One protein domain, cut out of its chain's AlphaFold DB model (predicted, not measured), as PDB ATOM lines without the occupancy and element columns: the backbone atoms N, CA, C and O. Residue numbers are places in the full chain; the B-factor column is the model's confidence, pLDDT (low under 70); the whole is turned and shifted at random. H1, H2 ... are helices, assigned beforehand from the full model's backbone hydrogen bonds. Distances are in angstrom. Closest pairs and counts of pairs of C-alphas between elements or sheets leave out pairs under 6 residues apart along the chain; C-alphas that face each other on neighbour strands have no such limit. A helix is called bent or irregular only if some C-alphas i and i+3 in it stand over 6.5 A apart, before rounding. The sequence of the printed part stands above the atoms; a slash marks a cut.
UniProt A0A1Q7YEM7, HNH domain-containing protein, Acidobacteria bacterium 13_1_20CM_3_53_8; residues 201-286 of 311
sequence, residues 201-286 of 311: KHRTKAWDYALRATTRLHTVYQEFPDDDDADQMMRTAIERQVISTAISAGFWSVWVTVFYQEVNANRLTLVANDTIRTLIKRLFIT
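What this domain is: This is residues 201 to 286 of the 311 residues of the protein "HNH domain-containing protein" of Acidobacteria bacterium 13_1_20CM_3_53_8 (UniProt A0A1Q7YEM7). Two long helices, H1 and H2, lie side by side as a helical hairpin, and a second, shorter helical hairpin, H3 and H4, packs across one side of it, H3 on H1 and H4 on H2. The printed part has 86 residues with four named helices, H1 to H4 in chain order, and no named strand; its class is all helix. It is compact, with a radius of gyration of the C-alphas of 12.2 A, and elongated, spanning 40 by 25 by 20 A.

How they stand to each other: Start with H1, residues 201 to 223, which touches H2, residues 229 to 249, at a shallow tilt of 3 degrees, opposite ways; their closest C-alphas, Ala 206 and Ala 249, are 5.9 A apart. Go on to H3, residues 252 to 264: it touches H1 at a steep tilt of 42 degrees, the same way, with the closest C-alphas, Ala 210 and Trp 255, 5.4 A apart. H2 and H3 are close but not clearly touching, the closest C-alphas, Ala 246 and Trp 252, being 7.2 A apart. H4, residues 276 to 285, touches H3 at a shallow tilt of 19 degrees, opposite ways; look at the closest C-alphas, Tyr 260 and Ile 276, 6.4 A apart. H2 touches H4 with residues 239 to 243 alone, at a steep tilt of 60 degrees, and the closest C-alphas, Ile 243 and Leu 283, are 5.6 A apart. The helix packing is part aligned, part crossed, and H1 and H4 are apart. In H1, H2, H3 and H4 every O i to N i+4 pair is within hydrogen-bond range.

Where its parts are: Find C-alpha 201 at (-4.415, 56.250, -43.616); from there H1 runs 33.4 A to C-alpha 223. H2 runs 29.8 A from Asp 229 to Ala 249, and H3 18.3 A from Trp 252 to Asn 264. H4 runs 12.5 A from Ile 276 to C-alpha 285 at (-5.212, 31.475, -37.177); it is neither bent nor irregular, but only just: C-alphas 282 and 285 are 6.2 A apart.

The domain as a whole: The two C-alphas farthest apart, Lys 201 and Asp 228, are 40.6 A apart. The printed part has no cut. The links H1 to H2 and H2 to H3 are tight; H3 to H4 is long, with 11 residues. The mean pLDDT of the printed part is 90.8, and residues 285 to 286 are under 70.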
ATOM      1  N   LYS A 201      -3.089  56.233 -42.974       93.12
ATOM      2  CA  LYS A 201      -4.415  56.250 -43.616       93.12
ATOM      3  C   LYS A 201      -4.980  54.840 -43.815       93.12
ATOM      4  O   LYS A 201      -6.155  54.602 -43.547       93.12
ATOM      5  N   HIS A 202      -4.165  53.909 -44.309       95.19
ATOM      6  CA  HIS A 202      -4.588  52.525 -44.522       95.19
ATOM      7  C   HIS A 202      -4.847  51.791 -43.200       95.19
ATOM      8  O   HIS A 202      -5.842  51.077 -43.096       95.19
ATOM      9  N   ARG A 203      -4.028  52.051 -42.178       96.62
ATOM     10  CA  ARG A 203      -4.208  51.535 -40.822       96.62
ATOM     11  C   ARG A 203      -5.503  52.041 -40.179       96.62
ATOM     12  O   ARG A 203      -6.271  51.241 -39.657       96.62
ATOM     13  N   THR A 204      -5.794  53.340 -40.279       97.56
ATOM     14  CA  THR A 204      -7.066  53.927 -39.825       97.56
ATOM     15  C   THR A 204      -8.249  53.291 -40.541       97.56
ATOM     16  O   THR A 204      -9.229  52.905 -39.915       97.56
ATOM     17  N   LYS A 205      -8.141  53.097 -41.860       97.62
ATOM     18  CA  LYS A 205      -9.198  52.444 -42.635       97.62
ATOM     19  C   LYS A 205      -9.458  51.010 -42.157       97.62
ATOM     20  O   LYS A 205     -10.616  50.602 -42.082       97.62
ATOM     21  N   ALA A 206      -8.404  50.256 -41.838       98.12
ATOM     22  CA  ALA A 206      -8.524  48.917 -41.267       98.12
ATOM     23  C   ALA A 206      -9.203  48.942 -39.890       98.12
ATOM     24  O   ALA A 206     -10.083  48.124 -39.646       98.12
ATOM     25  N   TRP A 207      -8.895  49.931 -39.046       98.44
ATOM     26  CA  TRP A 207      -9.588  50.138 -37.770       98.44
ATOM     27  C   TRP A 207     -11.091  50.356 -37.960       98.44
ATOM     28  O   TRP A 207     -11.901  49.709 -37.302       98.44
ATOM     29  N   ASP A 208     -11.495  51.215 -38.900       98.44
ATOM     30  CA  ASP A 208     -12.916  51.440 -39.191       98.44
ATOM     31  C   ASP A 208     -13.600  50.195 -39.774       98.44
ATOM     32  O   ASP A 208     -14.793  49.960 -39.566       98.44
ATOM     33  N   TYR A 209     -12.883  49.391 -40.565       98.44
ATOM     34  CA  TYR A 209     -13.397  48.098 -41.017       98.44
ATOM     35  C   TYR A 209     -13.582  47.119 -39.862       98.44
ATOM     36  O   TYR A 209     -14.631  46.474 -39.809       98.44
ATOM     37  N   ALA A 210     -12.630  47.071 -38.932       98.19
ATOM     38  CA  ALA A 210     -12.702  46.238 -37.744       98.19
ATOM     39  C   ALA A 210     -13.867  46.644 -36.835       98.19
ATOM     40  O   ALA A 210     -14.663  45.783 -36.489       98.19
ATOM     41  N   LEU A 211     -14.067  47.937 -36.553       98.31
ATOM     42  CA  LEU A 211     -15.216  48.405 -35.759       98.31
ATOM     43  C   LEU A 211     -16.559  48.040 -36.399       98.31
ATOM     44  O   LEU A 211     -17.479  47.575 -35.740       98.31
ATOM     45  N   ARG A 212     -16.690  48.198 -37.719       98.31
ATOM     46  CA  ARG A 212     -17.924  47.775 -38.398       98.31
ATOM     47  C   ARG A 212     -18.107  46.260 -38.345       98.31
ATOM     48  O   ARG A 212     -19.240  45.788 -38.346       98.31
ATOM     49  N   ALA A 213     -17.016  45.500 -38.384       97.94
ATOM     50  CA  ALA A 213     -17.062  44.051 -38.261       97.94
ATOM     51  C   ALA A 213     -17.483  43.616 -36.857       97.94
ATOM     52  O   ALA A 213     -18.317  42.725 -36.762       97.94
ATOM     53  N   THR A 214     -16.999  44.267 -35.794       97.81
ATOM     54  CA  THR A 214     -17.448  43.967 -34.428       97.81
ATOM     55  C   THR A 214     -18.929  44.267 -34.250       97.81
ATOM     56  O   THR A 214     -19.615  43.453 -33.650       97.81
ATOM     57  N   THR A 215     -19.466  45.335 -34.853       97.69
ATOM     58  CA  THR A 215     -20.922  45.572 -34.866       97.69
ATOM     59  C   THR A 215     -21.680  44.428 -35.543       97.69
ATOM     60  O   THR A 215     -22.628  43.910 -34.967       97.69
ATOM     61  N   ARG A 216     -21.253  43.987 -36.738       97.19
ATOM     62  CA  ARG A 216     -21.910  42.870 -37.448       97.19
ATOM     63  C   ARG A 216     -21.828  41.556 -36.671       97.19
ATOM     64  O   ARG A 216     -22.806  40.820 -36.629       97.19
ATOM     65  N   LEU A 217     -20.670  41.276 -36.072       96.62
ATOM     66  CA  LEU A 217     -20.463  40.096 -35.237       96.62
ATOM     67  C   LEU A 217     -21.327  40.161 -33.979       96.62
ATOM     68  O   LEU A 217     -22.005  39.195 -33.677       96.62
ATOM     69  N   HIS A 218     -21.382  41.301 -33.294       96.50
ATOM     70  CA  HIS A 218     -22.259  41.466 -32.140       96.50
ATOM     71  C   HIS A 218     -23.711  41.164 -32.529       96.50
ATOM     72  O   HIS A 218     -24.327  40.302 -31.917       96.50
ATOM     73  N   THR A 219     -24.226  41.793 -33.591       97.00
ATOM     74  CA  THR A 219     -25.601  41.568 -34.059       97.00
ATOM     75  C   THR A 219     -25.884  40.095 -34.336       97.00
ATOM     76  O   THR A 219     -26.823  39.556 -33.762       97.00
ATOM     77  N   VAL A 220     -25.061  39.414 -35.145       96.19
ATOM     78  CA  VAL A 220     -25.334  38.007 -35.491       96.19
ATOM     79  C   VAL A 220     -25.229  37.083 -34.275       96.19
ATOM     80  O   VAL A 220     -25.981  36.128 -34.177       96.19
ATOM     81  N   TYR A 221     -24.354  37.374 -33.312       94.56
ATOM     82  CA  TYR A 221     -24.247  36.579 -32.087       94.56
ATOM     83  C   TYR A 221     -25.416  36.802 -31.119       94.56
ATOM     84  O   TYR A 221     -25.687  35.931 -30.299       94.56
ATOM     85  N   GLN A 222     -26.080  37.960 -31.178       95.19
ATOM     86  CA  GLN A 222     -27.285  38.221 -30.384       95.19
ATOM     87  C   GLN A 222     -28.551  37.675 -31.052       95.19
ATOM     88  O   GLN A 222     -29.447  37.208 -30.357       95.19
ATOM     89  N   GLU A 223     -28.642  37.746 -32.382       96.56
ATOM     90  CA  GLU A 223     -29.794  37.236 -33.140       96.56
ATOM     91  C   GLU A 223     -29.800  35.711 -33.252       96.56
ATOM     92  O   GLU A 223     -30.872  35.115 -33.290       96.56
ATOM     93  N   PHE A 224     -28.613  35.103 -33.276       95.56
ATOM     94  CA  PHE A 224     -28.408  33.664 -33.392       95.56
ATOM     95  C   PHE A 224     -27.539  33.191 -32.212       95.56
ATOM     96  O   PHE A 224     -26.318  33.058 -32.376       95.56
ATOM     97  N   PRO A 225     -28.101  33.060 -30.993       94.56
ATOM     98  CA  PRO A 225     -27.350  32.725 -29.785       94.56
ATOM     99  C   PRO A 225     -27.173  31.216 -29.558       94.56
ATOM    100  O   PRO A 225     -26.330  30.830 -28.743       94.56
ATOM    101  N   ASP A 226     -27.950  30.374 -30.239       93.56
ATOM    102  CA  ASP A 226     -28.036  28.948 -29.948       93.56
ATOM    103  C   ASP A 226     -26.878  28.173 -30.599       93.56
ATOM    104  O   ASP A 226     -26.205  28.626 -31.535       93.56
ATOM    105  N   ASP A 227     -26.583  26.990 -30.060       88.75
ATOM    106  CA  ASP A 227     -25.502  26.125 -30.552       88.75
ATOM    107  C   ASP A 227     -25.986  25.106 -31.597       88.75
ATOM    108  O   ASP A 227     -25.357  24.073 -31.809       88.75
ATOM    109  N   ASP A 228     -27.116  25.367 -32.256       93.38
ATOM    110  CA  ASP A 228     -27.591  24.530 -33.357       93.38
ATOM    111  C   ASP A 228     -26.915  24.872 -34.695       93.38
ATOM    112  O   ASP A 228     -26.280  25.917 -34.871       93.38
ATOM    113  N   ASP A 229     -27.054  23.958 -35.656       92.81
ATOM    114  CA  ASP A 229     -26.402  24.059 -36.959       92.81
ATOM    115  C   ASP A 229     -26.813  25.321 -37.740       92.81
ATOM    116  O   ASP A 229     -25.981  25.902 -38.438       92.81
ATOM    117  N   ALA A 230     -28.069  25.771 -37.644       94.12
ATOM    118  CA  ALA A 230     -28.552  26.920 -38.410       94.12
ATOM    119  C   ALA A 230     -27.935  28.224 -37.887       94.12
ATOM    120  O   ALA A 230     -27.402  29.022 -38.667       94.12
ATOM    121  N   ASP A 231     -27.924  28.395 -36.570       94.38
ATOM    122  CA  ASP A 231     -27.307  29.530 -35.893       94.38
ATOM    123  C   ASP A 231     -25.788  29.571 -36.132       94.38
ATOM    124  O   ASP A 231     -25.219  30.606 -36.514       94.38
ATOM    125  N   GLN A 232     -25.122  28.418 -36.018       89.81
ATOM    126  CA  GLN A 232     -23.702  28.276 -36.344       89.81
ATOM    127  C   GLN A 232     -23.400  28.648 -37.804       89.81
ATOM    128  O   GLN A 232     -22.401  29.326 -38.080       89.81
ATOM    129  N   MET A 233     -24.256  28.252 -38.753       87.94
ATOM    130  CA  MET A 233     -24.109  28.608 -40.167       87.94
ATOM    131  C   MET A 233     -24.218  30.121 -40.393       87.94
ATOM    132  O   MET A 233     -23.410  30.679 -41.146       87.94
ATOM    133  N   MET A 234     -25.156  30.797 -39.723       92.69
ATOM    134  CA  MET A 234     -25.325  32.252 -39.830       92.69
ATOM    135  C   MET A 234     -24.118  33.004 -39.262       92.69
ATOM    136  O   MET A 234     -23.550  33.865 -39.947       92.69
ATOM    137  N   ARG A 235     -23.642  32.622 -38.067       91.75
ATOM    138  CA  ARG A 235     -22.411  33.184 -37.483       91.75
ATOM    139  C   ARG A 235     -21.210  32.962 -38.405       91.75
ATOM    140  O   ARG A 235     -20.486  33.910 -38.714       91.75
ATOM    141  N   THR A 236     -21.051  31.750 -38.936       88.44
ATOM    142  CA  THR A 236     -19.954  31.394 -39.854       88.44
ATOM    143  C   THR A 236     -19.978  32.221 -41.142       88.44
ATOM    144  O   THR A 236     -18.923  32.619 -41.644       88.44
ATOM    145  N   ALA A 237     -21.154  32.515 -41.700       87.50
ATOM    146  CA  ALA A 237     -21.268  33.341 -42.902       87.50
ATOM    147  C   ALA A 237     -20.760  34.774 -42.664       87.50
ATOM    148  O   ALA A 237     -20.006  35.314 -43.484       87.50
ATOM    149  N   ILE A 238     -21.113  35.370 -41.521       93.44
ATOM    150  CA  ILE A 238     -20.622  36.696 -41.130       93.44
ATOM    151  C   ILE A 238     -19.126  36.655 -40.816       93.44
ATOM    152  O   ILE A 238     -18.389  37.516 -41.300       93.44
ATOM    153  N   GLU A 239     -18.645  35.640 -40.095       89.81
ATOM    154  CA  GLU A 239     -17.212  35.453 -39.848       89.81
ATOM    155  C   GLU A 239     -16.424  35.378 -41.164       89.81
ATOM    156  O   GLU A 239     -15.458  36.116 -41.337       89.81
ATOM    157  N   ARG A 240     -16.874  34.603 -42.160       85.94
ATOM    158  CA  ARG A 240     -16.234  34.535 -43.492       85.94
ATOM    159  C   ARG A 240     -16.196  35.885 -44.211       85.94
ATOM    160  O   ARG A 240     -15.194  36.220 -44.848       85.94
ATOM    161  N   GLN A 241     -17.256  36.687 -44.100       92.19
ATOM    162  CA  GLN A 241     -17.286  38.047 -44.645       92.19
ATOM    163  C   GLN A 241     -16.241  38.944 -43.959       92.19
ATOM    164  O   GLN A 241     -15.535  39.713 -44.627       92.19
ATOM    165  N   VAL A 242     -16.119  38.830 -42.635       92.19
ATOM    166  CA  VAL A 242     -15.116  39.546 -41.838       92.19
ATOM    167  C   VAL A 242     -13.705  39.123 -42.241       92.19
ATOM    168  O   VAL A 242     -12.888  39.998 -42.530       92.19
ATOM    169  N   ILE A 243     -13.447  37.818 -42.371       85.56
ATOM    170  CA  ILE A 243     -12.165  37.260 -42.832       85.56
ATOM    171  C   ILE A 243     -11.793  37.834 -44.199       85.56
ATOM    172  O   ILE A 243     -10.708  38.386 -44.361       85.56
ATOM    173  N   SER A 244     -12.702  37.790 -45.178       84.19
ATOM    174  CA  SER A 244     -12.444  38.330 -46.522       84.19
ATOM    175  C   SER A 244     -12.123  39.832 -46.497       84.19
ATOM    176  O   SER A 244     -11.211  40.298 -47.195       84.19
ATOM    177  N   THR A 245     -12.824  40.591 -45.649       91.81
ATOM    178  CA  THR A 245     -12.566  42.026 -45.462       91.81
ATOM    179  C   THR A 245     -11.185  42.262 -44.858       91.81
ATOM    180  O   THR A 245     -10.448  43.118 -45.344       91.81
ATOM    181  N   ALA A 246     -10.818  41.493 -43.833       89.62
ATOM    182  CA  ALA A 246      -9.536  41.610 -43.154       89.62
ATOM    183  C   ALA A 246      -8.363  41.197 -44.055       89.62
ATOM    184  O   ALA A 246      -7.411  41.963 -44.175       89.62
ATOM    185  N   ILE A 247      -8.484  40.091 -44.802       85.19
ATOM    186  CA  ILE A 247      -7.528  39.675 -45.848       85.19
ATOM    187  C   ILE A 247      -7.292  40.815 -46.839       85.19
ATOM    188  O   ILE A 247      -6.148  41.138 -47.164       85.19
ATOM    189  N   SER A 248      -8.364  41.456 -47.297       86.38
ATOM    190  CA  SER A 248      -8.278  42.522 -48.299       86.38
ATOM    191  C   SER A 248      -7.748  43.843 -47.736       86.38
ATOM    192  O   SER A 248      -7.176  44.642 -48.479       86.38
ATOM    193  N   ALA A 249      -7.955  44.103 -46.443       92.19
ATOM    194  CA  ALA A 249      -7.511  45.321 -45.770       92.19
ATOM    195  C   ALA A 249      -6.073  45.222 -45.236       92.19
ATOM    196  O   ALA A 249      -5.375  46.237 -45.230       92.19
ATOM    197  N   GLY A 250      -5.640  44.024 -44.826       91.31
ATOM    198  CA  GLY A 250      -4.445  43.781 -44.016       91.31
ATOM    199  C   GLY A 250      -4.543  44.428 -42.635       91.31
ATOM    200  O   GLY A 250      -5.644  44.619 -42.116       91.31
ATOM    201  N   PHE A 251      -3.396  44.806 -42.061       93.19
ATOM    202  CA  PHE A 251      -3.291  45.382 -40.708       93.19
ATOM    203  C   PHE A 251      -3.881  44.475 -39.615       93.19
ATOM    204  O   PHE A 251      -4.676  44.918 -38.788       93.19
ATOM    205  N   TRP A 252      -3.521  43.193 -39.629       89.38
ATOM    206  CA  TRP A 252      -3.962  42.168 -38.679       89.38
ATOM    207  C   TRP A 252      -3.855  42.601 -37.219       89.38
ATOM    208  O   TRP A 252      -4.801  42.410 -36.453       89.38
ATOM    209  N   SER A 253      -2.757  43.264 -36.857       90.00
ATOM    210  CA  SER A 253      -2.546  43.754 -35.497       90.00
ATOM    211  C   SER A 253      -3.612  44.776 -35.085       90.00
ATOM    212  O   SER A 253      -4.056  44.805 -33.937       90.00
ATOM    213  N   VAL A 254      -4.128  45.566 -36.033       94.69
ATOM    214  CA  VAL A 254      -5.253  46.485 -35.801       94.69
ATOM    215  C   VAL A 254      -6.563  45.731 -35.597       94.69
ATOM    216  O   VAL A 254      -7.291  46.051 -34.662       94.69
ATOM    217  N   TRP A 255      -6.870  44.734 -36.433       94.44
ATOM    218  CA  TRP A 255      -8.093  43.933 -36.287       94.44
ATOM    219  C   TRP A 255      -8.164  43.266 -34.916       94.44
ATOM    220  O   TRP A 255      -9.165  43.393 -34.216       94.44
ATOM    221  N   VAL A 256      -7.070  42.626 -34.512       90.75
ATOM    222  CA  VAL A 256      -6.940  41.960 -33.213       90.75
ATOM    223  C   VAL A 256      -7.057  42.964 -32.063       90.75
ATOM    224  O   VAL A 256      -7.786  42.698 -31.109       90.75
ATOM    225  N   THR A 257      -6.419  44.138 -32.179       92.94
ATOM    226  CA  THR A 257      -6.548  45.226 -31.190       92.94
ATOM    227  C   THR A 257      -8.004  45.648 -31.016       92.94
ATOM    228  O   THR A 257      -8.505  45.690 -29.895       92.94
ATOM    229  N   VAL A 258      -8.697  45.941 -32.119       96.25
ATOM    230  CA  VAL A 258     -10.088  46.403 -32.075       96.25
ATOM    231  C   VAL A 258     -10.992  45.325 -31.490       96.25
ATOM    232  O   VAL A 258     -11.784  45.616 -30.604       96.25
ATOM    233  N   PHE A 259     -10.858  44.072 -31.922       94.25
ATOM    234  CA  PHE A 259     -11.739  42.998 -31.463       94.25
ATOM    235  C   PHE A 259     -11.591  42.766 -29.960       94.25
ATOM    236  O   PHE A 259     -12.590  42.652 -29.256       94.25
ATOM    237  N   TYR A 260     -10.356  42.774 -29.461       91.50
ATOM    238  CA  TYR A 260     -10.085  42.687 -28.031       91.50
ATOM    239  C   TYR A 260     -10.685  43.859 -27.249       91.50
ATOM    240  O   TYR A 260     -11.355  43.645 -26.242       91.50
ATOM    241  N   GLN A 261     -10.497  45.093 -27.730       93.38
ATOM    242  CA  GLN A 261     -11.052  46.286 -27.086       93.38
ATOM    243  C   GLN A 261     -12.583  46.270 -27.052       93.38
ATOM    244  O   GLN A 261     -13.171  46.628 -26.035       93.38
ATOM    245  N   GLU A 262     -13.234  45.849 -28.137       95.50
ATOM    246  CA  GLU A 262     -14.694  45.795 -28.213       95.50
ATOM    247  C   GLU A 262     -15.278  44.682 -27.334       95.50
ATOM    248  O   GLU A 262     -16.306  44.911 -26.698       95.50
ATOM    249  N   VAL A 263     -14.620  43.518 -27.231       92.12
ATOM    250  CA  VAL A 263     -15.028  42.461 -26.286       92.12
ATOM    251  C   VAL A 263     -14.866  42.934 -24.843       92.12
ATOM    252  O   VAL A 263     -15.819  42.880 -24.074       92.12
ATOM    253  N   ASN A 264     -13.701  43.476 -24.478       90.75
ATOM    254  CA  ASN A 264     -13.441  43.925 -23.104       90.75
ATOM    255  C   ASN A 264     -14.301  45.120 -22.679       90.75
ATOM    256  O   ASN A 264     -14.542  45.323 -21.492       90.75
ATOM    257  N   ALA A 265     -14.763  45.919 -23.639       93.25
ATOM    258  CA  ALA A 265     -15.700  46.999 -23.382       93.25
ATOM    259  C   ALA A 265     -17.177  46.564 -23.456       93.25
ATOM    260  O   ALA A 265     -18.050  47.431 -23.445       93.25
ATOM    261  N   ASN A 266     -17.460  45.257 -23.557       92.19
ATOM    262  CA  ASN A 266     -18.802  44.679 -23.699       92.19
ATOM    263  C   ASN A 266     -19.606  45.239 -24.892       92.19
ATOM    264  O   ASN A 266     -20.833  45.289 -24.856       92.19
ATOM    265  N   ARG A 267     -18.920  45.687 -25.952       94.62
ATOM    266  CA  ARG A 267     -19.529  46.144 -27.216       94.62
ATOM    267  C   ARG A 267     -19.576  45.044 -28.276       94.62
ATOM    268  O   ARG A 267     -20.371  45.123 -29.207       94.62
ATOM    269  N   LEU A 268     -18.760  44.003 -28.122       94.62
ATOM    270  CA  LEU A 268     -18.860  42.740 -28.846       94.62
ATOM    271  C   LEU A 268     -19.124  41.627 -27.831       94.62
ATOM    272  O   LEU A 268     -18.232  41.250 -27.078       94.62
ATOM    273  N   THR A 269     -20.351  41.113 -27.824       93.50
ATOM    274  CA  THR A 269     -20.781  40.057 -26.906       93.50
ATOM    275  C   THR A 269     -20.820  38.761 -27.690       93.50
ATOM    276  O   THR A 269     -21.465  38.693 -28.736       93.50
ATOM    277  N   LEU A 270     -20.091  37.761 -27.207       91.31
ATOM    278  CA  LEU A 270     -20.028  36.436 -27.813       91.31
ATOM    279  C   LEU A 270     -20.984  35.479 -27.085       91.31
ATOM    280  O   LEU A 270     -21.445  35.777 -25.983       91.31
ATOM    281  N   VAL A 271     -21.284  34.334 -27.700       89.50
ATOM    282  CA  VAL A 271     -22.086  33.272 -27.075       89.50
ATOM    283  C   VAL A 271     -21.288  32.605 -25.950       89.50
ATOM    284  O   VAL A 271     -20.064  32.703 -25.922       89.50
ATOM    285  N   ALA A 272     -21.959  31.923 -25.015       81.38
ATOM    286  CA  ALA A 272     -21.374  31.473 -23.742       81.38
ATOM    287  C   ALA A 272     -20.085  30.627 -23.859       81.38
ATOM    288  O   ALA A 272     -19.250  30.660 -22.957       81.38
ATOM    289  N   ASN A 273     -19.904  29.904 -24.967       81.06
ATOM    290  CA  ASN A 273     -18.728  29.062 -25.216       81.06
ATOM    291  C   ASN A 273     -17.653  29.740 -26.078       81.06
ATOM    292  O   ASN A 273     -16.598  29.152 -26.326       81.06
ATOM    293  N   ASP A 274     -17.900  30.972 -26.525       84.50
ATOM    294  CA  ASP A 274     -16.962  31.730 -27.330       84.50
ATOM    295  C   ASP A 274     -16.208  32.783 -26.529       84.50
ATOM    296  O   ASP A 274     -16.731  33.532 -25.710       84.50
ATOM    297  N   THR A 275     -14.920  32.856 -26.828       86.88
ATOM    298  CA  THR A 275     -13.985  33.806 -26.249       86.88
ATOM    299  C   THR A 275     -13.368  34.629 -27.367       86.88
ATOM    300  O   THR A 275     -13.312  34.208 -28.525       86.88
ATOM    301  N   ILE A 276     -12.787  35.775 -27.018       85.00
ATOM    302  CA  ILE A 276     -11.980  36.546 -27.969       85.00
ATOM    303  C   ILE A 276     -10.874  35.687 -28.612       85.00
ATOM    304  O   ILE A 276     -10.568  35.843 -29.793       85.00
ATOM    305  N   ARG A 277     -10.324  34.717 -27.867       81.56
ATOM    306  CA  ARG A 277      -9.317  33.780 -28.372       81.56
ATOM    307  C   ARG A 277      -9.897  32.830 -29.421       81.56
ATOM    308  O   ARG A 277      -9.247  32.616 -30.440       81.56
ATOM    309  N   THR A 278     -11.059  32.222 -29.175       84.81
ATOM    310  CA  THR A 278     -11.676  31.285 -30.135       84.81
ATOM    311  C   THR A 278     -12.125  32.018 -31.393       84.81
ATOM    312  O   THR A 278     -11.836  31.542 -32.490       84.81
ATOM    313  N   LEU A 279     -12.682  33.224 -31.248       84.56
ATOM    314  CA  LEU A 279     -13.018  34.096 -32.371       84.56
ATOM    315  C   LEU A 279     -11.780  34.433 -33.212       84.56
ATOM    316  O   LEU A 279     -11.751  34.171 -34.412       84.56
ATOM    317  N   ILE A 280     -10.720  34.961 -32.597       83.50
ATOM    318  CA  ILE A 280      -9.489  35.305 -33.323       83.50
ATOM    319  C   ILE A 280      -8.861  34.072 -33.974       83.50
ATOM    320  O   ILE A 280      -8.353  34.167 -35.091       83.50
ATOM    321  N   LYS A 281      -8.937  32.901 -33.327       79.69
ATOM    322  CA  LYS A 281      -8.471  31.653 -33.933       79.69
ATOM    323  C   LYS A 281      -9.204  31.343 -35.235       79.69
ATOM    324  O   LYS A 281      -8.533  31.092 -36.233       79.69
ATOM    325  N   ARG A 282     -10.540  31.404 -35.236       82.31
ATOM    326  CA  ARG A 282     -11.358  31.165 -36.437       82.31
ATOM    327  C   ARG A 282     -11.126  32.208 -37.526       82.31
ATOM    328  O   ARG A 282     -11.123  31.875 -38.706       82.31
ATOM    329  N   LEU A 283     -10.918  33.466 -37.140       78.50
ATOM    330  CA  LEU A 283     -10.764  34.551 -38.107       78.50
ATOM    331  C   LEU A 283      -9.366  34.622 -38.726       78.50
ATOM    332  O   LEU A 283      -9.232  34.967 -39.898       78.50
ATOM    333  N   PHE A 284      -8.324  34.352 -37.939       72.12
ATOM    334  CA  PHE A 284      -6.960  34.743 -38.304       72.12
ATOM    335  C   PHE A 284      -5.902  33.659 -38.101       72.12
ATOM    336  O   PHE A 284      -4.772  33.876 -38.518       72.12
ATOM    337  N   ILE A 285      -6.216  32.517 -37.479       63.56
ATOM    338  CA  ILE A 285      -5.212  31.475 -37.177       63.56
ATOM    339  C   ILE A 285      -5.490  30.189 -37.954       63.56
ATOM    340  O   ILE A 285      -4.554  29.556 -38.442       63.56
ATOM    341  N   THR A 286      -6.755  29.806 -38.140       50.62
ATOM    342  CA  THR A 286      -7.118  28.695 -39.029       50.62
ATOM    343  C   THR A 286      -6.875  29.105 -40.484       50.62
ATOM    344  O   THR A 286      -7.772  29.614 -41.149       50.62
TER     345      THR A 286